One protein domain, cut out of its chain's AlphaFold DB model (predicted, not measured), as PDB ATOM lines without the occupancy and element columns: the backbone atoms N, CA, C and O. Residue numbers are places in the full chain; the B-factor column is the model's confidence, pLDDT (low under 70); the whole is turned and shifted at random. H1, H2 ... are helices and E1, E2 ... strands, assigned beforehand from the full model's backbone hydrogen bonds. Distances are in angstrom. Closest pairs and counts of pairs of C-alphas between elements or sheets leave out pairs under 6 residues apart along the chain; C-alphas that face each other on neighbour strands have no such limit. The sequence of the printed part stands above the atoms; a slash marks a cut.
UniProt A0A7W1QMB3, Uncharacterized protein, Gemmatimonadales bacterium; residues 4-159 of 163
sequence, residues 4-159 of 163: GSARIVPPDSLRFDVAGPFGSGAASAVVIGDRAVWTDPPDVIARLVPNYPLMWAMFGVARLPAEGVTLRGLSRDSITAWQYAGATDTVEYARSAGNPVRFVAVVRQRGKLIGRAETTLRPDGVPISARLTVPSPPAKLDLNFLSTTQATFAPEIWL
ATOM      1  N   GLY A   4      28.041  -9.055 -28.713       89.94
ATOM      2  CA  GLY A   4      27.369 -10.262 -28.266       89.94
ATOM      3  C   GLY A   4      27.484 -11.398 -29.260       89.94
ATOM      4  O   GLY A   4      27.981 -11.228 -30.372       89.94
ATOM      5  N   SER A   5      27.011 -12.558 -28.833       93.06
ATOM      6  CA  SER A   5      26.895 -13.763 -29.640       93.06
ATOM      7  C   SER A   5      25.517 -14.366 -29.432       93.06
ATOM      8  O   SER A   5      25.094 -14.520 -28.288       93.06
ATOM      9  N   ALA A   6      24.854 -14.748 -30.519       93.88
ATOM     10  CA  ALA A   6      23.663 -15.581 -30.482       93.88
ATOM     11  C   ALA A   6      24.008 -16.970 -31.033       93.88
ATOM     12  O   ALA A   6      24.737 -17.087 -32.017       93.88
ATOM     13  N   ARG A   7      23.499 -18.015 -30.388       95.31
ATOM     14  CA  ARG A   7      23.620 -19.415 -30.798       95.31
ATOM     15  C   ARG A   7      22.214 -19.957 -30.951       95.31
ATOM     16  O   ARG A   7      21.420 -19.842 -30.021       95.31
ATOM     17  N   ILE A   8      21.913 -20.505 -32.120       93.31
ATOM     18  CA  ILE A   8      20.585 -21.010 -32.457       93.31
ATOM     19  C   ILE A   8      20.714 -22.489 -32.785       93.31
ATOM     20  O   ILE A   8      21.515 -22.864 -33.639       93.31
ATOM     21  N   VAL A   9      19.909 -23.307 -32.116       92.44
ATOM     22  CA  VAL A   9      19.696 -24.713 -32.457       92.44
ATOM     23  C   VAL A   9      18.238 -24.862 -32.875       92.44
ATOM     24  O   VAL A   9      17.340 -24.655 -32.052       92.44
ATOM     25  N   PRO A  10      17.976 -25.179 -34.153       85.19
ATOM     26  CA  PRO A  10      16.635 -25.516 -34.594       85.19
ATOM     27  C   PRO A  10      16.067 -26.703 -33.792       85.19
ATOM     28  O   PRO A  10      16.823 -27.595 -33.413       85.19
ATOM     29  N   PRO A  11      14.746 -26.749 -33.566       85.75
ATOM     30  CA  PRO A  11      13.759 -25.826 -34.115       85.75
ATOM     31  C   PRO A  11      13.580 -24.540 -33.299       85.75
ATOM     32  O   PRO A  11      12.951 -23.609 -33.799       85.75
ATOM     33  N   ASP A  12      14.054 -24.462 -32.053       92.19
ATOM     34  CA  ASP A  12      13.536 -23.467 -31.107       92.19
ATOM     35  C   ASP A  12      14.439 -23.033 -29.956       92.19
ATOM     36  O   ASP A  12      13.971 -22.297 -29.089       92.19
ATOM     37  N   SER A  13      15.704 -23.431 -29.943       94.25
ATOM     38  CA  SER A  13      16.613 -23.091 -28.853       94.25
ATOM     39  C   SER A  13      17.519 -21.931 -29.252       94.25
ATOM     40  O   SER A  13      18.190 -21.968 -30.283       94.25
ATOM     41  N   LEU A  14      17.535 -20.880 -28.436       94.44
ATOM     42  CA  LEU A  14      18.383 -19.702 -28.592       94.44
ATOM     43  C   LEU A  14      19.148 -19.469 -27.295       94.44
ATOM     44  O   LEU A  14      18.545 -19.332 -26.235       94.44
ATOM     45  N   ARG A  15      20.466 -19.315 -27.389       94.62
ATOM     46  CA  ARG A  15      21.273 -18.671 -26.352       94.62
ATOM     47  C   ARG A  15      21.771 -17.352 -26.892       94.62
ATOM     48  O   ARG A  15      22.328 -17.321 -27.987       94.62
ATOM     49  N   PHE A  16      21.653 -16.285 -26.119       90.88
ATOM     50  CA  PHE A  16      22.376 -15.057 -26.414       90.88
ATOM     51  C   PHE A  16      23.207 -14.632 -25.211       90.88
ATOM     52  O   PHE A  16      22.790 -14.764 -24.064       90.88
ATOM     53  N   ASP A  17      24.398 -14.129 -25.503       91.00
ATOM     54  CA  ASP A  17      25.306 -13.519 -24.546       91.00
ATOM     55  C   ASP A  17      25.632 -12.127 -25.088       91.00
ATOM     56  O   ASP A  17      26.057 -11.997 -26.239       91.00
ATOM     57  N   VAL A  18      25.429 -11.082 -24.295       86.88
ATOM     58  CA  VAL A  18      25.709  -9.692 -24.671       86.88
ATOM     59  C   VAL A  18      26.517  -9.004 -23.583       86.88
ATOM     60  O   VAL A  18      26.335  -9.253 -22.400       86.88
ATOM     61  N   ALA A  19      27.407  -8.113 -23.990       82.88
ATOM     62  CA  ALA A  19      28.114  -7.190 -23.123       82.88
ATOM     63  C   ALA A  19      27.790  -5.768 -23.584       82.88
ATOM     64  O   ALA A  19      28.042  -5.403 -24.741       82.88
ATOM     65  N   GLY A  20      27.200  -4.974 -22.688       69.25
ATOM     66  CA  GLY A  20      26.898  -3.572 -22.948       69.25
ATOM     67  C   GLY A  20      28.162  -2.722 -23.156       69.25
ATOM     68  O   GLY A  20      29.265  -3.120 -22.765       69.25
ATOM     69  N   PRO A  21      28.045  -1.537 -23.782       57.56
ATOM     70  CA  PRO A  21      29.163  -0.603 -23.890       57.56
ATOM     71  C   PRO A  21      29.674  -0.197 -22.495       57.56
ATOM     72  O   PRO A  21      28.883  -0.060 -21.563       57.56
ATOM     73  N   PHE A  22      30.990  -0.005 -22.361       38.25
ATOM     74  CA  PHE A  22      31.651   0.455 -21.127       38.25
ATOM     75  C   PHE A  22      31.399  -0.408 -19.874       38.25
ATOM     76  O   PHE A  22      31.402   0.109 -18.764       38.25
ATOM     77  N   GLY A  23      31.175  -1.720 -20.029       47.25
ATOM     78  CA  GLY A  23      31.006  -2.617 -18.879       47.25
ATOM     79  C   GLY A  23      29.661  -2.472 -18.160       47.25
ATOM     80  O   GLY A  23      29.547  -2.880 -17.011       47.25
ATOM     81  N   SER A  24      28.632  -1.943 -18.836       57.25
ATOM     82  CA  SER A  24      27.259  -1.738 -18.321       57.25
ATOM     83  C   SER A  24      26.468  -3.030 -18.011       57.25
ATOM     84  O   SER A  24      25.239  -3.021 -17.978       57.25
ATOM     85  N   GLY A  25      27.170  -4.133 -17.748       67.81
ATOM     86  CA  GLY A  25      26.625  -5.452 -17.452       67.81
ATOM     87  C   GLY A  25      26.776  -6.412 -18.629       67.81
ATOM     88  O   GLY A  25      26.450  -6.087 -19.776       67.81
ATOM     89  N   ALA A  26      27.298  -7.602 -18.338       82.38
ATOM     90  CA  ALA A  26      27.111  -8.753 -19.204       82.38
ATOM     91  C   ALA A  26      25.716  -9.319 -18.938       82.38
ATOM     92  O   ALA A  26      25.265  -9.325 -17.795       82.38
ATOM     93  N   ALA A  27      25.049  -9.792 -19.980       87.81
ATOM     94  CA  ALA A  27      23.815 -10.525 -19.831       87.81
ATOM     95  C   ALA A  27      23.841 -11.793 -20.672       87.81
ATOM     96  O   ALA A  27      24.425 -11.829 -21.756       87.81
ATOM     97  N   SER A  28      23.235 -12.846 -20.150       91.62
ATOM     98  CA  SER A  28      23.125 -14.136 -20.812       91.62
ATOM     99  C   SER A  28      21.742 -14.704 -20.582       91.62
ATOM    100  O   SER A  28      21.175 -14.552 -19.504       91.62
ATOM    101  N   ALA A  29      21.196 -15.369 -21.585       93.19
ATOM    102  CA  ALA A  29      19.921 -16.039 -21.424       93.19
ATOM    103  C   ALA A  29      19.734 -17.146 -22.451       93.19
ATOM    104  O   ALA A  29      20.283 -17.101 -23.558       93.19
ATOM    105  N   VAL A  30      18.929 -18.127 -22.055       95.25
ATOM    106  CA  VAL A  30      18.482 -19.229 -22.901       95.25
ATOM    107  C   VAL A  30      16.975 -19.151 -23.046       95.25
ATOM    108  O   VAL A  30      16.242 -19.082 -22.061       95.25
ATOM    109  N   VAL A  31      16.520 -19.178 -24.292       94.25
ATOM    110  CA  VAL A  31      15.116 -19.184 -24.681       94.25
ATOM    111  C   VAL A  31      14.834 -20.464 -25.452       94.25
ATOM    112  O   VAL A  31      15.569 -20.802 -26.377       94.25
ATOM    113  N   ILE A  32      13.752 -21.146 -25.084       93.56
ATOM    114  CA  ILE A  32      13.191 -22.265 -25.841       93.56
ATOM    115  C   ILE A  32      11.792 -21.853 -26.278       93.56
ATOM    116  O   ILE A  32      10.924 -21.607 -25.443       93.56
ATOM    117  N   GLY A  33      11.589 -21.729 -27.584       91.62
ATOM    118  CA  GLY A  33      10.323 -21.293 -28.158       91.62
ATOM    119  C   GLY A  33       9.921 -19.888 -27.713       91.62
ATOM    120  O   GLY A  33      10.495 -18.901 -28.171       91.62
ATOM    121  N   ASP A  34       8.905 -19.800 -26.865       90.44
ATOM    122  CA  ASP A  34       8.294 -18.572 -26.354       90.44
ATOM    123  C   ASP A  34       8.527 -18.362 -24.849       90.44
ATOM    124  O   ASP A  34       7.815 -17.591 -24.206       90.44
ATOM    125  N   ARG A  35       9.536 -19.028 -24.279       91.88
ATOM    126  CA  ARG A  35       9.895 -18.888 -22.866       91.88
ATOM    127  C   ARG A  35      11.398 -18.813 -22.652       91.88
ATOM    128  O   ARG A  35      12.169 -19.550 -23.266       91.88
ATOM    129  N   ALA A  36      11.817 -17.964 -21.724       92.19
ATOM    130  CA  ALA A  36      13.159 -18.013 -21.170       92.19
ATOM    131  C   ALA A  36      13.253 -19.167 -20.161       92.19
ATOM    132  O   ALA A  36      12.425 -19.279 -19.261       92.19
ATOM    133  N   VAL A  37      14.248 -20.037 -20.331       93.69
ATOM    134  CA  VAL A  37      14.558 -21.122 -19.384       93.69
ATOM    135  C   VAL A  37      15.354 -20.571 -18.211       93.69
ATOM    136  O   VAL A  37      15.096 -20.921 -17.065       93.69
ATOM    137  N   TRP A  38      16.304 -19.687 -18.506       93.56
ATOM    138  CA  TRP A  38      17.027 -18.910 -17.513       93.56
ATOM    139  C   TRP A  38      17.568 -17.634 -18.143       93.56
ATOM    140  O   TRP A  38      17.769 -17.537 -19.360       93.56
ATOM    141  N   THR A  39      17.818 -16.661 -17.282       92.06
ATOM    142  CA  THR A  39      18.309 -15.342 -17.648       92.06
ATOM    143  C   THR A  39      19.169 -14.789 -16.525       92.06
ATOM    144  O   THR A  39      18.799 -14.893 -15.358       92.06
ATOM    145  N   ASP A  40      20.269 -14.153 -16.885       90.38
ATOM    146  CA  ASP A  40      21.133 -13.424 -15.973       90.38
ATOM    147  C   ASP A  40      21.470 -12.070 -16.619       90.38
ATOM    148  O   ASP A  40      22.151 -12.058 -17.652       90.38
ATOM    149  N   PRO A  41      20.950 -10.939 -16.107       88.69
ATOM    150  CA  PRO A  41      20.005 -10.832 -14.990       88.69
ATOM    151  C   PRO A  41      18.585 -11.356 -15.327       88.69
ATOM    152  O   PRO A  41      18.248 -11.482 -16.510       88.69
ATOM    153  N   PRO A  42      17.723 -11.611 -14.315       86.88
ATOM    154  CA  PRO A  42      16.370 -12.170 -14.472       86.88
ATOM    155  C   PRO A  42      15.432 -11.452 -15.463       86.88
ATOM    156  O   PRO A  42      14.504 -12.046 -16.004       86.88
ATOM    157  N   ASP A  43      15.645 -10.159 -15.696       85.94
ATOM    158  CA  ASP A  43      14.769  -9.287 -16.482       85.94
ATOM    159  C   ASP A  43      15.331  -8.930 -17.871       85.94
ATOM    160  O   ASP A  43      14.698  -8.182 -18.623       85.94
ATOM    161  N   VAL A  44      16.503  -9.464 -18.250       86.31
ATOM    162  CA  VAL A  44      17.217  -9.051 -19.473       86.31
ATOM    163  C   VAL A  44      16.367  -9.182 -20.740       86.31
ATOM    164  O   VAL A  44      16.367  -8.276 -21.573       86.31
ATOM    165  N   ILE A  45      15.614 -10.276 -20.895       85.62
ATOM    166  CA  ILE A  45      14.780 -10.499 -22.084       85.62
ATOM    167  C   ILE A  45      13.666  -9.461 -22.161       85.62
ATOM    168  O   ILE A  45      13.519  -8.808 -23.192       85.62
ATOM    169  N   ALA A  46      12.930  -9.265 -21.065       85.31
ATOM    170  CA  ALA A  46      11.816  -8.323 -21.009       85.31
ATOM    171  C   ALA A  46      12.264  -6.875 -21.275       85.31
ATOM    172  O   ALA A  46      11.505  -6.077 -21.821       85.31
ATOM    173  N   ARG A  47      13.513  -6.539 -20.930       84.75
ATOM    174  CA  ARG A  47      14.121  -5.233 -21.227       84.75
ATOM    175  C   ARG A  47      14.565  -5.071 -22.677       84.75
ATOM    176  O   ARG A  47      14.677  -3.940 -23.145       84.75
ATOM    177  N   LEU A  48      14.864  -6.168 -23.366       85.06
ATOM    178  CA  LEU A  48      15.417  -6.148 -24.718       85.06
ATOM    179  C   LEU A  48      14.325  -6.181 -25.788       85.06
ATOM    180  O   LEU A  48      14.417  -5.490 -26.803       85.06
ATOM    181  N   VAL A  49      13.311  -7.014 -25.574       90.25
ATOM    182  CA  VAL A  49      12.270  -7.316 -26.552       90.25
ATOM    183  C   VAL A  49      10.914  -7.396 -25.855       90.25
ATOM    184  O   VAL A  49      10.811  -7.973 -24.775       90.25
ATOM    185  N   PRO A  50       9.842  -6.872 -26.467       91.94
ATOM    186  CA  PRO A  50       8.526  -6.899 -25.839       91.94
ATOM    187  C   PRO A  50       7.873  -8.289 -25.906       91.94
ATOM    188  O   PRO A  50       6.953  -8.568 -25.146       91.94
ATOM    189  N   ASN A  51       8.307  -9.153 -26.832       92.69
ATOM    190  CA  ASN A  51       7.864 -10.541 -26.933       92.69
ATOM    191  C   ASN A  51       8.851 -11.403 -27.740       92.69
ATOM    192  O   ASN A  51       9.725 -10.904 -28.455       92.69
ATOM    193  N   TYR A  52       8.671 -12.719 -27.649       93.62
ATOM    194  CA  TYR A  52       9.518 -13.704 -28.316       93.62
ATOM    195  C   TYR A  52       9.385 -13.726 -29.848       93.62
ATOM    196  O   TYR A  52      10.421 -13.830 -30.503       93.62
ATOM    197  N   PRO A  53       8.197 -13.576 -30.475       94.75
ATOM    198  CA  PRO A  53       8.106 -13.503 -31.935       94.75
ATOM    199  C   PRO A  53       8.971 -12.395 -32.546       94.75
ATOM    200  O   PRO A  53       9.636 -12.632 -33.552       94.75
ATOM    201  N   LEU A  54       9.017 -11.210 -31.921       96.00
ATOM    202  CA  LEU A  54       9.893 -10.120 -32.358       96.00
ATOM    203  C   LEU A  54      11.369 -10.433 -32.103       96.00
ATOM    204  O   LEU A  54      12.203 -10.100 -32.942       96.00
ATOM    205  N   MET A  55      11.690 -11.114 -31.001       95.06
ATOM    206  CA  MET A  55      13.051 -11.578 -30.723       95.06
ATOM    207  C   MET A  55      13.575 -12.508 -31.819       95.06
ATOM    208  O   MET A  55      14.623 -12.247 -32.400       95.06
ATOM    209  N   TRP A  56      12.827 -13.565 -32.135       96.06
ATOM    210  CA  TRP A  56      13.183 -14.525 -33.180       96.06
ATOM    211  C   TRP A  56      13.241 -13.877 -34.561       96.06
ATOM    212  O   TRP A  56      14.137 -14.176 -35.353       96.06
ATOM    213  N   ALA A  57      12.348 -12.922 -34.825       96.69
ATOM    214  CA  ALA A  57      12.330 -12.219 -36.094       96.69
ATOM    215  C   ALA A  57      13.597 -11.396 -36.348       96.69
ATOM    216  O   ALA A  57      14.021 -11.314 -37.502       96.69
ATOM    217  N   MET A  58      14.250 -10.863 -35.306       96.56
ATOM    218  CA  MET A  58      15.560 -10.203 -35.441       96.56
ATOM    219  C   MET A  58      16.666 -11.145 -35.950       96.56
ATOM    220  O   MET A  58      17.677 -10.677 -36.462       96.56
ATOM    221  N   PHE A  59      16.477 -12.463 -35.852       95.19
ATOM    222  CA  PHE A  59      17.381 -13.478 -36.402       95.19
ATOM    223  C   PHE A  59      16.868 -14.088 -37.716       95.19
ATOM    224  O   PHE A  59      17.422 -15.071 -38.197       95.19
ATOM    225  N   GLY A  60      15.807 -13.521 -38.303       95.31
ATOM    226  CA  GLY A  60      15.206 -14.018 -39.543       95.31
ATOM    227  C   GLY A  60      14.333 -15.260 -39.357       95.31
ATOM    228  O   GLY A  60      14.027 -15.936 -40.336       95.31
ATOM    229  N   VAL A  61      13.934 -15.573 -38.121       94.31
ATOM    230  CA  VAL A  61      13.166 -16.779 -37.789       94.31
ATOM    231  C   VAL A  61      11.711 -16.416 -37.501       94.31
ATOM    232  O   VAL A  61      11.418 -15.616 -36.611       94.31
ATOM    233  N   ALA A  62      10.781 -17.046 -38.219       93.88
ATOM    234  CA  ALA A  62       9.370 -17.057 -37.847       93.88
ATOM    235  C   ALA A  62       9.082 -18.262 -36.953       93.88
ATOM    236  O   ALA A  62       9.348 -19.401 -37.332       93.88
ATOM    237  N   ARG A  63       8.529 -18.014 -35.766       90.19
ATOM    238  CA  ARG A  63       8.097 -19.085 -34.864       90.19
ATOM    239  C   ARG A  63       6.795 -19.691 -35.357       90.19
ATOM    240  O   ARG A  63       5.971 -18.984 -35.927       90.19
ATOM    241  N   LEU A  64       6.601 -20.984 -35.122       88.19
ATOM    242  CA  LEU A  64       5.269 -21.568 -35.246       88.19
ATOM    243  C   LEU A  64       4.359 -20.950 -34.171       88.19
ATOM    244  O   LEU A  64       4.843 -20.674 -33.067       88.19
ATOM    245  N   PRO A  65       3.083 -20.681 -34.485       88.62
ATOM    246  CA  PRO A  65       2.150 -20.185 -33.492       88.62
ATOM    247  C   PRO A  65       1.742 -21.314 -32.535       88.62
ATOM    248  O   PRO A  65       1.998 -22.491 -32.798       88.62
ATOM    249  N   ALA A  66       1.073 -20.952 -31.442       85.12
ATOM    250  CA  ALA A  66       0.390 -21.925 -30.596       85.12
ATOM    251  C   ALA A  66      -0.704 -22.678 -31.381       85.12
ATOM    252  O   ALA A  66      -1.182 -22.212 -32.422       85.12
ATOM    253  N   GLU A  67      -1.121 -23.832 -30.864       86.75
ATOM    254  CA  GLU A  67      -2.223 -24.602 -31.444       86.75
ATOM    255  C   GLU A  67      -3.520 -23.779 -31.518       86.75
ATOM    256  O   GLU A  67      -3.785 -22.906 -30.691       86.75
ATOM    257  N   GLY A  68      -4.332 -24.038 -32.546       87.56
ATOM    258  CA  GLY A  68      -5.609 -23.350 -32.762       87.56
ATOM    259  C   GLY A  68      -5.505 -21.933 -33.342       87.56
ATOM    260  O   GLY A  68      -6.530 -21.312 -33.622       87.56
ATOM    261  N   VAL A  69      -4.297 -21.411 -33.572       93.44
ATOM    262  CA  VAL A  69      -4.102 -20.109 -34.222       93.44
ATOM    263  C   VAL A  69      -4.330 -20.219 -35.730       93.44
ATOM    264  O   VAL A  69      -3.766 -21.079 -36.405       93.44
ATOM    265  N   THR A  70      -5.139 -19.312 -36.283       94.94
ATOM    266  CA  THR A  70      -5.448 -19.315 -37.720       94.94
ATOM    267  C   THR A  70      -4.264 -18.787 -38.525       94.94
ATOM    268  O   THR A  70      -3.777 -17.684 -38.267       94.94
ATOM    269  N   LEU A  71      -3.847 -19.540 -39.545       95.50
ATOM    270  CA  LEU A  71      -2.864 -19.114 -40.538       95.50
ATOM    271  C   LEU A  71      -3.564 -18.528 -41.767       95.50
ATOM    272  O   LEU A  71      -4.405 -19.176 -42.389       95.50
ATOM    273  N   ARG A  72      -3.174 -17.313 -42.150       95.69
ATOM    274  CA  ARG A  72      -3.535 -16.688 -43.429       95.69
ATOM    275  C   ARG A  72      -2.267 -16.381 -44.206       95.69
ATOM    276  O   ARG A  72      -1.327 -15.843 -43.632       95.69
ATOM    277  N   GLY A  73      -2.237 -16.709 -45.491       96.50
ATOM    278  CA  GLY A  73      -1.076 -16.496 -46.352       96.50
ATOM    279  C   GLY A  73      -1.423 -15.669 -47.581       96.50
ATOM    280  O   GLY A  73      -2.531 -15.753 -48.104       96.50
ATOM    281  N   LEU A  74      -0.455 -14.891 -48.045       95.88
ATOM    282  CA  LEU A  74      -0.474 -14.183 -49.314       95.88
ATOM    283  C   LEU A  74       0.888 -14.364 -49.979       95.88
ATOM    284  O   LEU A  74       1.921 -14.070 -49.381       95.88
ATOM    285  N   SER A  75       0.895 -14.795 -51.233       96.94
ATOM    286  CA  SER A  75       2.087 -14.740 -52.075       96.94
ATOM    287  C   SER A  75       1.760 -13.919 -53.313       96.94
ATOM    288  O   SER A  75       0.755 -14.174 -53.976       96.94
ATOM    289  N   ARG A  76       2.558 -12.883 -53.575       94.31
ATOM    290  CA  ARG A  76       2.397 -11.999 -54.728       94.31
ATOM    291  C   ARG A  76       3.755 -11.456 -55.146       94.31
ATOM    292  O   ARG A  76       4.476 -10.895 -54.320       94.31
ATOM    293  N   ASP A  77       4.065 -11.580 -56.431       93.94
ATOM    294  CA  ASP A  77       5.332 -11.140 -57.010       93.94
ATOM    295  C   ASP A  77       6.526 -11.727 -56.227       93.94
ATOM    296  O   ASP A  77       6.641 -12.941 -56.065       93.94
ATOM    297  N   SER A  78       7.404 -10.876 -55.698       94.00
ATOM    298  CA  SER A  78       8.559 -11.263 -54.886       94.00
ATOM    299  C   SER A  78       8.265 -11.353 -53.385       94.00
ATOM    300  O   SER A  78       9.193 -11.533 -52.595       94.00
ATOM    301  N   ILE A  79       7.007 -11.206 -52.957       96.62
ATOM    302  CA  ILE A  79       6.629 -11.104 -51.546       96.62
ATOM    303  C   ILE A  79       5.815 -12.324 -51.126       96.62
ATOM    304  O   ILE A  79       4.788 -12.651 -51.711       96.62
ATOM    305  N   THR A  80       6.250 -12.966 -50.045       97.50
ATOM    306  CA  THR A  80       5.456 -13.943 -49.297       97.50
ATOM    307  C   THR A  80       5.159 -13.367 -47.926       97.50
ATOM    308  O   THR A  80       6.079 -13.113 -47.154       97.50
ATOM    309  N   ALA A  81       3.889 -13.147 -47.621       97.75
ATOM    310  CA  ALA A  81       3.427 -12.672 -46.330       97.75
ATOM    311  C   ALA A  81       2.480 -13.688 -45.701       97.75
ATOM    312  O   ALA A  81       1.738 -14.385 -46.389       97.75
ATOM    313  N   TRP A  82       2.506 -13.779 -44.382       97.81
ATOM    314  CA  TRP A  82       1.573 -14.607 -43.642       97.81
ATOM    315  C   TRP A  82       1.256 -13.983 -42.299       97.81
ATOM    316  O   TRP A  82       2.018 -13.185 -41.757       97.81
ATOM    317  N   GLN A  83       0.099 -14.337 -41.770       97.44
ATOM    318  CA  GLN A  83      -0.410 -13.847 -40.509       97.44
ATOM    319  C   GLN A  83      -0.856 -15.034 -39.669       97.44
ATOM    320  O   GLN A  83      -1.594 -15.901 -40.138       97.44
ATOM    321  N   TYR A  84      -0.433 -15.023 -38.413       96.56
ATOM    322  CA  TYR A  84      -0.999 -15.829 -37.348       96.56
ATOM    323  C   TYR A  84      -2.002 -14.966 -36.586       96.56
ATOM    324  O   TYR A  84      -1.621 -13.954 -35.993       96.56
ATOM    325  N   ALA A  85      -3.277 -15.340 -36.643       94.12
ATOM    326  CA  ALA A  85      -4.368 -14.637 -35.982       94.12
ATOM    327  C   ALA A  85      -4.912 -15.495 -34.833       94.12
ATOM    328  O   ALA A  85      -5.628 -16.476 -35.059       94.12
ATOM    329  N   GLY A  86      -4.516 -15.150 -33.606       89.00
ATOM    330  CA  GLY A  86      -5.106 -15.691 -32.385       89.00
ATOM    331  C   GLY A  86      -6.366 -14.919 -31.984       89.00
ATOM    332  O   GLY A  86      -6.810 -14.016 -32.691       89.00
ATOM    333  N   ALA A  87      -6.928 -15.246 -30.818       85.50
ATOM    334  CA  ALA A  87      -8.144 -14.593 -30.321       85.50
ATOM    335  C   ALA A  87      -7.961 -13.080 -30.085       85.50
ATOM    336  O   ALA A  87      -8.872 -12.296 -30.343       85.50
ATOM    337  N   THR A  88      -6.787 -12.662 -29.606       84.50
ATOM    338  CA  THR A  88      -6.479 -11.251 -29.305       84.50
ATOM    339  C   THR A  88      -5.241 -10.723 -30.015       84.50
ATOM    340  O   THR A  88      -5.098  -9.509 -30.188       84.50
ATOM    341  N   ASP A  89      -4.342 -11.618 -30.410       92.81
ATOM    342  CA  ASP A  89      -2.987 -11.275 -30.816       92.81
ATOM    343  C   ASP A  89      -2.789 -11.642 -32.283       92.81
ATOM    344  O   ASP A  89      -3.278 -12.666 -32.766       92.81
ATOM    345  N   THR A  90      -2.062 -10.788 -33.000       96.06
ATOM    346  CA  THR A  90      -1.703 -11.026 -34.398       96.06
ATOM    347  C   THR A  90      -0.205 -10.901 -34.568       96.06
ATOM    348  O   THR A  90       0.413  -9.948 -34.082       96.06
ATOM    349  N   VAL A  91       0.373 -11.865 -35.273       97.38
ATOM    350  CA  VAL A  91       1.761 -11.812 -35.717       97.38
ATOM    351  C   VAL A  91       1.762 -11.899 -37.230       97.38
ATOM    352  O   VAL A  91       1.331 -12.893 -37.804       97.38
ATOM    353  N   GLU A  92       2.223 -10.839 -37.872       98.00
ATOM    354  CA  GLU A  92       2.372 -10.760 -39.317       98.00
ATOM    355  C   GLU A  92       3.839 -10.906 -39.665       98.00
ATOM    356  O   GLU A  92       4.694 -10.269 -39.053       98.00
ATOM    357  N   TYR A  93       4.115 -11.704 -40.681       98.31
ATOM    358  CA  TYR A  93       5.427 -11.868 -41.263       98.31
ATOM    359  C   TYR A  93       5.365 -11.524 -42.744       98.31
ATOM    360  O   TYR A  93       4.378 -11.811 -43.421       98.31
ATOM    361  N   ALA A  94       6.431 -10.931 -43.262       98.00
ATOM    362  CA  ALA A  94       6.608 -10.727 -44.689       98.00
ATOM    363  C   ALA A  94       8.059 -10.993 -45.073       98.00
ATOM    364  O   ALA A  94       8.986 -10.481 -44.448       98.00
ATOM    365  N   ARG A  95       8.252 -11.774 -46.129       97.69
ATOM    366  CA  ARG A  95       9.539 -12.036 -46.756       97.69
ATOM    367  C   ARG A  95       9.502 -11.508 -48.181       97.69
ATOM    368  O   ARG A  95       8.725 -11.997 -48.995       97.69
ATOM    369  N   SER A  96      10.355 -10.538 -48.479       97.00
ATOM    370  CA  SER A  96      10.562 -10.015 -49.830       97.00
ATOM    371  C   SER A  96      11.858 -10.587 -50.393       97.00
ATOM    372  O   SER A  96      12.929 -10.404 -49.805       97.00
ATOM    373  N   ALA A  97      11.761 -11.288 -51.519       93.62
ATOM    374  CA  ALA A  97      12.914 -11.761 -52.267       93.62
ATOM    375  C   ALA A  97      13.717 -10.579 -52.831       93.62
ATOM    376  O   ALA A  97      13.177  -9.507 -53.106       93.62
ATOM    377  N   GLY A  98      15.021 -10.784 -52.986       92.19
ATOM    378  CA  GLY A  98      15.965  -9.763 -53.417       92.19
ATOM    379  C   GLY A  98      17.381 -10.114 -52.977       92.19
ATOM    380  O   GLY A  98      17.614 -11.154 -52.361       92.19
ATOM    381  N   ASN A  99      18.325  -9.228 -53.284       93.50
ATOM    382  CA  ASN A  99      19.677  -9.286 -52.746       93.50
ATOM    383  C   ASN A  99      20.043  -7.899 -52.183       93.50
ATOM    384  O   ASN A  99      20.415  -7.017 -52.959       93.50
ATOM    385  N   PRO A 100      19.884  -7.671 -50.868       95.94
ATOM    386  CA  PRO A 100      19.534  -8.657 -49.840       95.94
ATOM    387  C   PRO A 100      18.033  -9.001 -49.781       95.94
ATOM    388  O   PRO A 100      17.179  -8.245 -50.245       95.94
ATOM    389  N   VAL A 101      17.712 -10.135 -49.155       97.75
ATOM    390  CA  VAL A 101      16.343 -10.520 -48.781       97.75
ATOM    391  C   VAL A 101      15.904  -9.678 -47.584       97.75
ATOM    392  O   VAL A 101      16.681  -9.465 -46.651       97.75
ATOM    393  N   ARG A 102      14.643  -9.232 -47.566       98.12
ATOM    394  CA  ARG A 102      14.043  -8.605 -46.378       98.12
ATOM    395  C   ARG A 102      13.066  -9.546 -45.698       98.12
ATOM    396  O   ARG A 102      12.224 -10.145 -46.359       98.12
ATOM    397  N   PHE A 103      13.156  -9.621 -44.378       98.44
ATOM    398  CA  PHE A 103      12.227 -10.328 -43.513       98.44
ATOM    399  C   PHE A 103      11.679  -9.359 -42.466       98.44
ATOM    400  O   PHE A 103      12.440  -8.689 -41.775       98.44
ATOM    401  N   VAL A 104      10.362  -9.249 -42.365       98.50
ATOM    402  CA  VAL A 104       9.675  -8.322 -41.466       98.50
ATOM    403  C   VAL A 104       8.738  -9.117 -40.580       98.50
ATOM    404  O   VAL A 104       8.034  -9.989 -41.079       98.50
ATOM    405  N   ALA A 105       8.692  -8.780 -39.295       98.50
ATOM    406  CA  ALA A 105       7.651  -9.216 -38.380       98.50
ATOM    407  C   ALA A 105       6.977  -8.010 -37.724       98.50
ATOM    408  O   ALA A 105       7.650  -7.077 -37.281       98.50
ATOM    409  N   VAL A 106       5.654  -8.038 -37.629       98.38
ATOM    410  CA  VAL A 106       4.844  -7.046 -36.919       98.38
ATOM    411  C   VAL A 106       3.973  -7.784 -35.920       98.38
ATOM    412  O   VAL A 106       3.241  -8.696 -36.295       98.38
ATOM    413  N   VAL A 107       4.030  -7.380 -34.652       97.50
ATOM    414  CA  VAL A 107       3.156  -7.943 -33.619       97.50
ATOM    415  C   VAL A 107       2.181  -6.892 -33.133       97.50
ATOM    416  O   VAL A 107       2.582  -5.782 -32.766       97.50
ATOM    417  N   ARG A 108       0.901  -7.261 -33.085       97.31
ATOM    418  CA  ARG A 108      -0.137  -6.484 -32.410       97.31
ATOM    419  C   ARG A 108      -0.817  -7.317 -31.339       97.31
ATOM    420  O   ARG A 108      -1.121  -8.484 -31.559       97.31
ATOM    421  N   GLN A 109      -1.121  -6.673 -30.224       95.06
ATOM    422  CA  GLN A 109      -1.926  -7.228 -29.144       95.06
ATOM    423  C   GLN A 109      -3.175  -6.366 -29.006       95.06
ATOM    424  O   GLN A 109      -3.069  -5.146 -28.863       95.06
ATOM    425  N   ARG A 110      -4.359  -6.983 -29.098       94.12
ATOM    426  CA  ARG A 110      -5.658  -6.282 -29.094       94.12
ATOM    427  C   ARG A 110      -5.699  -5.125 -30.107       94.12
ATOM    428  O   ARG A 110      -6.122  -4.018 -29.796       94.12
ATOM    429  N   GLY A 111      -5.153  -5.357 -31.303       93.81
ATOM    430  CA  GLY A 111      -5.049  -4.357 -32.374       93.81
ATOM    431  C   GLY A 111      -3.975  -3.273 -32.179       93.81
ATOM    432  O   GLY A 111      -3.637  -2.584 -33.139       93.81
ATOM    433  N   LYS A 112      -3.371  -3.140 -30.990       96.06
ATOM    434  CA  LYS A 112      -2.298  -2.170 -30.727       96.06
ATOM    435  C   LYS A 112      -0.943  -2.719 -31.169       96.06
ATOM    436  O   LYS A 112      -0.587  -3.841 -30.822       96.06
ATOM    437  N   LEU A 113      -0.166  -1.910 -31.893       97.00
ATOM    438  CA  LEU A 113       1.206  -2.250 -32.281       97.00
ATOM    439  C   LEU A 113       2.100  -2.409 -31.044       97.00
ATOM    440  O   LEU A 113       2.284  -1.461 -30.285       97.00
ATOM    441  N   ILE A 114       2.669  -3.605 -30.887       96.62
ATOM    442  CA  ILE A 114       3.646  -3.932 -29.844       96.62
ATOM    443  C   ILE A 114       5.068  -3.726 -30.354       96.62
ATOM    444  O   ILE A 114       5.922  -3.223 -29.632       96.62
ATOM    445  N   GLY A 115       5.326  -4.054 -31.617       97.69
ATOM    446  CA  GLY A 115       6.611  -3.768 -32.231       97.69
ATOM    447  C   GLY A 115       6.727  -4.290 -33.649       97.69
ATOM    448  O   GLY A 115       5.869  -5.027 -34.146       97.69
ATOM    449  N   ARG A 116       7.812  -3.875 -34.294       98.44
ATOM    450  CA  ARG A 116       8.183  -4.251 -35.654       98.44
ATOM    451  C   ARG A 116       9.658  -4.624 -35.684       98.44
ATOM    452  O   ARG A 116      10.493  -3.805 -35.307       98.44
ATOM    453  N   ALA A 117       9.958  -5.833 -36.135       98.56
ATOM    454  CA  ALA A 117      11.312  -6.294 -36.400       98.56
ATOM    455  C   ALA A 117      11.540  -6.350 -37.914       98.56
ATOM    456  O   ALA A 117      10.710  -6.878 -38.649       98.56
ATOM    457  N   GLU A 118      12.655  -5.801 -38.380       98.69
ATOM    458  CA  GLU A 118      13.075  -5.831 -39.780       98.69
ATOM    459  C   GLU A 118      14.479  -6.409 -39.855       98.69
ATOM    460  O   GLU A 118      15.405  -5.841 -39.284       98.69
ATOM    461  N   THR A 119      14.632  -7.512 -40.573       98.69
ATOM    462  CA  THR A 119      15.881  -8.255 -40.706       98.69
ATOM    463  C   THR A 119      16.270  -8.329 -42.168       98.69
ATOM    464  O   THR A 119      15.473  -8.681 -43.040       98.69
ATOM    465  N   THR A 120      17.518  -7.978 -42.438       98.56
ATOM    466  CA  THR A 120      18.138  -8.082 -43.753       98.56
ATOM    467  C   THR A 120      18.955  -9.363 -43.787       98.56
ATOM    468  O   THR A 120      19.793  -9.584 -42.914       98.56
ATOM    469  N   LEU A 121      18.708 -10.205 -44.783       97.94
ATOM    470  CA  LEU A 121      19.318 -11.520 -44.932       97.94
ATOM    471  C   LEU A 121      20.091 -11.571 -46.253       97.94
ATOM    472  O   LEU A 121      19.668 -11.004 -47.265       97.94
ATOM    473  N   ARG A 122      21.203 -12.297 -46.270       95.44
ATOM    474  CA  ARG A 122      21.800 -12.781 -47.515       95.44
ATOM    475  C   ARG A 122      20.817 -13.717 -48.240       95.44
ATOM    476  O   ARG A 122      19.897 -14.246 -47.609       95.44
ATOM    477  N   PRO A 123      20.991 -13.955 -49.553       91.75
ATOM    478  CA  PRO A 123      20.135 -14.881 -50.300       91.75
ATOM    479  C   PRO A 123      20.074 -16.303 -49.714       91.75
ATOM    480  O   PRO A 123      19.045 -16.961 -49.832       91.75
ATOM    481  N   ASP A 124      21.137 -16.746 -49.034       90.62
ATOM    482  CA  ASP A 124      21.239 -18.032 -48.325       90.62
ATOM    483  C   ASP A 124      20.557 -18.049 -46.939       90.62
ATOM    484  O   ASP A 124      20.595 -19.056 -46.239       90.62
ATOM    485  N   GLY A 125      19.921 -16.943 -46.537       91.19
ATOM    486  CA  GLY A 125      19.216 -16.816 -45.264       91.19
ATOM    487  C   GLY A 125      20.084 -16.361 -44.091       91.19
ATOM    488  O   GLY A 125      19.560 -16.217 -42.989       91.19
ATOM    489  N   VAL A 126      21.377 -16.089 -44.288       94.19
ATOM    490  CA  VAL A 126      22.231 -15.609 -43.193       94.19
ATOM    491  C   VAL A 126      21.929 -14.139 -42.862       94.19
ATOM    492  O   VAL A 126      21.955 -13.302 -43.770       94.19
ATOM    493  N   PRO A 127      21.677 -13.773 -41.590       95.88
ATOM    494  CA  PRO A 127      21.393 -12.391 -41.213       95.88
ATOM    495  C   PRO A 127      22.599 -11.465 -41.390       95.88
ATOM    496  O   PRO A 127      23.736 -11.818 -41.090       95.88
ATOM    497  N   ILE A 128      22.322 -10.259 -41.888       97.69
ATOM    498  CA  ILE A 128      23.280  -9.163 -42.098       97.69
ATOM    499  C   ILE A 128      23.060  -8.091 -41.030       97.69
ATOM    500  O   ILE A 128      23.989  -7.660 -40.345       97.69
ATOM    501  N   SER A 129      21.808  -7.674 -40.856       98.25
ATOM    502  CA  SER A 129      21.405  -6.694 -39.851       98.25
ATOM    503  C   SER A 129      19.950  -6.895 -39.453       98.25
ATOM    504  O   SER A 129      19.165  -7.468 -40.210       98.25
ATOM    505  N   ALA A 130      19.585  -6.405 -38.274       98.31
ATOM    506  CA  ALA A 130      18.205  -6.356 -37.829       98.31
ATOM    507  C   ALA A 130      17.909  -5.079 -37.047       98.31
ATOM    508  O   ALA A 130      18.788  -4.504 -36.405       98.31
ATOM    509  N   ARG A 131      16.652  -4.651 -37.083       98.38
ATOM    510  CA  ARG A 131      16.137  -3.526 -36.309       98.38
ATOM    511  C   ARG A 131      14.811  -3.898 -35.683       98.38
ATOM    512  O   ARG A 131      13.859  -4.183 -36.398       98.38
ATOM    513  N   LEU A 132      14.729  -3.796 -34.366       97.94
ATOM    514  CA  LEU A 132      13.473  -3.786 -33.630       97.94
ATOM    515  C   LEU A 132      13.086  -2.342 -33.307       97.94
ATOM    516  O   LEU A 132      13.902  -1.568 -32.811       97.94
ATOM    517  N   THR A 133      11.830  -1.999 -33.577       98.06
ATOM    518  CA  THR A 133      11.201  -0.734 -33.187       98.06
ATOM    519  C   THR A 133       9.978  -1.030 -32.326       98.06
ATOM    520  O   THR A 133       9.084  -1.767 -32.747       98.06
ATOM    521  N   VAL A 134       9.937  -0.451 -31.127       96.25
ATOM    522  CA  VAL A 134       8.832  -0.550 -30.166       96.25
ATOM    523  C   VAL A 134       8.226   0.845 -30.010       96.25
ATOM    524  O   VAL A 134       8.974   1.791 -29.775       96.25
ATOM    525  N   PRO A 135       6.902   1.020 -30.160       94.00
ATOM    526  CA  PRO A 135       6.294   2.347 -30.145       94.00
ATOM    527  C   PRO A 135       5.994   2.882 -28.736       94.00
ATOM    528  O   PRO A 135       5.801   4.084 -28.588       94.00
ATOM    529  N   SER A 136       5.896   2.029 -27.708       87.88
ATOM    530  CA  SER A 136       5.460   2.446 -26.366       87.88
ATOM    531  C   SER A 136       5.973   1.509 -25.254       87.88
ATOM    532  O   SER A 136       5.458   0.395 -25.152       87.88
ATOM    533  N   PRO A 137       6.895   1.966 -24.380       87.12
ATOM    534  CA  PRO A 137       7.664   3.202 -24.547       87.12
ATOM    535  C   PRO A 137       8.477   3.159 -25.857       87.12
ATOM    536  O   PRO A 137       8.864   2.068 -26.285       87.12
ATOM    537  N   PRO A 138       8.714   4.305 -26.523       91.62
ATOM    538  CA  PRO A 138       9.519   4.340 -27.737       91.62
ATOM    539  C   PRO A 138      10.921   3.779 -27.484       91.62
ATOM    540  O   PRO A 138      11.683   4.327 -26.690       91.62
ATOM    541  N   ALA A 139      11.262   2.689 -28.165       92.69
ATOM    542  CA  ALA A 139      12.566   2.052 -28.054       92.69
ATOM    543  C   ALA A 139      13.004   1.459 -29.393       92.69
ATOM    544  O   ALA A 139      12.189   1.093 -30.247       92.69
ATOM    545  N   LYS A 140      14.322   1.360 -29.567       94.56
ATOM    546  CA  LYS A 140      14.945   0.826 -30.770       94.56
ATOM    547  C   LYS A 140      16.153  -0.021 -30.404       94.56
ATOM    548  O   LYS A 140      16.981   0.401 -29.601       94.56
ATOM    549  N   LEU A 141      16.270  -1.172 -31.050       92.88
ATOM    550  CA  LEU A 141      17.428  -2.051 -30.956       92.88
ATOM    551  C   LEU A 141      17.913  -2.374 -32.367       92.88
ATOM    552  O   LEU A 141      17.154  -2.903 -33.176       92.88
ATOM    553  N   ASP A 142      19.168  -2.047 -32.656       95.56
ATOM    554  CA  ASP A 142      19.837  -2.401 -33.906       95.56
ATOM    555  C   ASP A 142      20.857  -3.518 -33.639       95.56
ATOM    556  O   ASP A 142      21.680  -3.412 -32.727       95.56
ATOM    557  N   LEU A 143      20.827  -4.566 -34.460       95.12
ATOM    558  CA  LEU A 143      21.817  -5.639 -34.485       95.12
ATOM    559  C   LEU A 143      22.559  -5.610 -35.821       95.12
ATOM    560  O   LEU A 143      21.938  -5.552 -36.882       95.12
ATOM    561  N   ASN A 144      23.886  -5.704 -35.767       96.56
ATOM    562  CA  ASN A 144      24.737  -5.920 -36.934       96.56
ATOM    563  C   ASN A 144      25.455  -7.258 -36.760       96.56
ATOM    564  O   ASN A 144      26.152  -7.462 -35.762       96.56
ATOM    565  N   PHE A 145      25.277  -8.165 -37.714       95.50
ATOM    566  CA  PHE A 145      25.837  -9.507 -37.649       95.50
ATOM    567  C   PHE A 145      27.228  -9.499 -38.281       95.50
ATOM    568  O   PHE A 145      27.380  -9.328 -39.486       95.50
ATOM    569  N   LEU A 146      28.254  -9.648 -37.443       94.25
ATOM    570  CA  LEU A 146      29.654  -9.558 -37.877       94.25
ATOM    571  C   LEU A 146      30.161 -10.856 -38.511       94.25
ATOM    572  O   LEU A 146      31.011 -10.827 -39.393       94.25
ATOM    573  N   SER A 147      29.665 -11.995 -38.033       93.06
ATOM    574  CA  SER A 147      29.998 -13.320 -38.545       93.06
ATOM    575  C   SER A 147      28.870 -14.291 -38.212       93.06
ATOM    576  O   SER A 147      28.166 -14.131 -37.213       93.06
ATOM    577  N   THR A 148      28.679 -15.296 -39.059       93.25
ATOM    578  CA  THR A 148      27.752 -16.404 -38.821       93.25
ATOM    579  C   THR A 148      28.426 -17.679 -39.279       93.25
ATOM    580  O   THR A 148      28.865 -17.777 -40.424       93.25
ATOM    581  N   THR A 149      28.505 -18.646 -38.376       92.44
ATOM    582  CA  THR A 149      29.128 -19.944 -38.613       92.44
ATOM    583  C   THR A 149      28.192 -21.047 -38.147       92.44
ATOM    584  O   THR A 149      27.397 -20.861 -37.225       92.44
ATOM    585  N   GLN A 150      28.280 -22.202 -38.800       91.38
ATOM    586  CA  GLN A 150      27.671 -23.427 -38.300       91.38
ATOM    587  C   GLN A 150      28.655 -24.112 -37.355       91.38
ATOM    588  O   GLN A 150      29.852 -24.172 -37.636       91.38
ATOM    589  N   ALA A 151      28.154 -24.599 -36.226       91.31
ATOM    590  CA  ALA A 151      28.944 -25.307 -35.234       91.31
ATOM    591  C   ALA A 151      28.064 -26.292 -34.464       91.31
ATOM    592  O   ALA A 151      26.859 -26.080 -34.319       91.31
ATOM    593  N   THR A 152      28.689 -27.336 -33.929       91.81
ATOM    594  CA  THR A 152      28.079 -28.189 -32.908       91.81
ATOM    595  C   THR A 152      28.298 -27.549 -31.546       91.81
ATOM    596  O   THR A 152      29.402 -27.099 -31.233       91.81
ATOM    597  N   PHE A 153      27.251 -27.506 -30.730       91.38
ATOM    598  CA  PHE A 153      27.317 -26.938 -29.393       91.38
ATOM    599  C   PHE A 153      27.315 -28.039 -28.339       91.38
ATOM    600  O   PHE A 153      26.461 -28.922 -28.370       91.38
ATOM    601  N   ALA A 154      28.255 -27.964 -27.400       92.00
ATOM    602  CA  ALA A 154      28.277 -28.861 -26.254       92.00
ATOM    603  C   ALA A 154      27.072 -28.570 -25.326       92.00
ATOM    604  O   ALA A 154      26.683 -27.403 -25.208       92.00
ATOM    605  N   PRO A 155      26.444 -29.571 -24.686       90.19
ATOM    606  CA  PRO A 155      25.237 -29.368 -23.875       90.19
ATOM    607  C   PRO A 155      25.387 -28.318 -22.761       90.19
ATOM    608  O   PRO A 155      24.440 -27.610 -22.423       90.19
ATOM    609  N   GLU A 156      26.593 -28.164 -22.226       91.56
ATOM    610  CA  GLU A 156      26.919 -27.279 -21.108       91.56
ATOM    611  C   GLU A 156      26.737 -25.807 -21.479       91.56
ATOM    612  O   GLU A 156      26.468 -24.973 -20.612       91.56
ATOM    613  N   ILE A 157      26.800 -25.469 -22.775       89.50
ATOM    614  CA  ILE A 157      26.533 -24.102 -23.218       89.50
ATOM    615  C   ILE A 157      25.084 -23.687 -22.971       89.50
ATOM    616  O   ILE A 157      24.767 -22.523 -23.167       89.50
ATOM    617  N   TRP A 158      24.176 -24.596 -22.620       92.31
ATOM    618  CA  TRP A 158      22.769 -24.275 -22.372       92.31
ATOM    619  C   TRP A 158      22.467 -24.085 -20.889       92.31
ATOM    620  O   TRP A 158      21.359 -23.684 -20.544       92.31
ATOM    621  N   LEU A 159      23.448 -24.320 -20.017       91.25
ATOM    622  CA  LEU A 159      23.317 -24.153 -18.576       91.25
ATOM    623  C   LEU A 159      23.662 -22.711 -18.144       91.25
ATOM    624  O   LEU A 159      24.427 -22.019 -18.843       91.25
TER     625      LEU A 159
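Overview. This is residues 4 to 159 of the 163 residues of an uncharacterized protein of Gemmatimonadales bacterium (UniProt A0A7W1QMB3). A broad, twisted sheet of seven strands, E5 to E11, has the short helix H2 packed on one face near the domain's middle, and a smaller sheet, E1 to E4, stands toward its E11 end, with H1 and H2 between the two sheets. H3 grazes the smaller sheet, far from the middle. The printed part has 156 residues with eleven named strands and three named helices, in the order E1 E2 E3 E4 H1 H2 E5 E6 E7 E8 E9 E10 E11 H3, and is mostly strand. Each sheet is antiparallel and a meander, each strand the antiparallel neighbour of the one before. The whole is compact, with a radius of gyration of the C-alphas of 15.7 A and spans of 44 by 34 by 30 A.

Along the chain. The larger sheet holds E5, residues 70 to 76, 20.1 A long; E6, 79 to 85, 19.4 A; E7, 89 to 96, 23.4 A; E8, 101 to 109, 27.0 A; E9, 112 to 121, 27.5 A; E10, 127 to 135, 23.8 A; and E11, 138 to 144, 20.5 A. E9 begins at C-alpha 112 (-2.298, -2.170, -30.727). The smaller sheet holds E1, residues 4 to 9, from C-alpha 4 (27.369, -10.262, -28.266); E2, 13 to 19; E3, 26 to 32; and E4, 35 to 40. H1 is residues 44 to 48, H2 52 to 57, and H3 155 to 158, ending at C-alpha 158 (22.769, -24.275, -22.372).

Arrangement. The larger sheet runs E5 E6 E7 E8 E9 E10 E11, with edge strands E5 and E11. In the hairpin E8 and E9, N 105 and O 117 are 2.8 A apart, within hydrogen-bond range; in E10 and E11, N 132 and O 141 are 2.8 A apart. H2 is on this sheet at a height of 7.8 A, only just over E8 and E9, with 3 C-alphas falling on each, and runs along the strands, at 2 degrees to E8 on the local plane. Its closest C-alphas to E9 are those of Leu 54 and Ala 117, 5.7 A. In the smaller sheet, E1 E2 E3 E4, N 16 and O 29 of the hairpin E2 and E3 are 3.0 A apart. H1, H2 and H3 only graze this sheet. E4 and E11 are apart. In H1 and H2 every O i to N i+4 pair is within hydrogen-bond range; H3 is too short for one.

Size, cuts and confidence. The C-alphas farthest apart, those of Gly 23 and Arg 76, are 46.8 A apart. The printed part has no cut. The link from H2 to E5, residues 58 to 69, is long. The mean pLDDT of the printed part is 91.9; residues 20 to 25 are under 70.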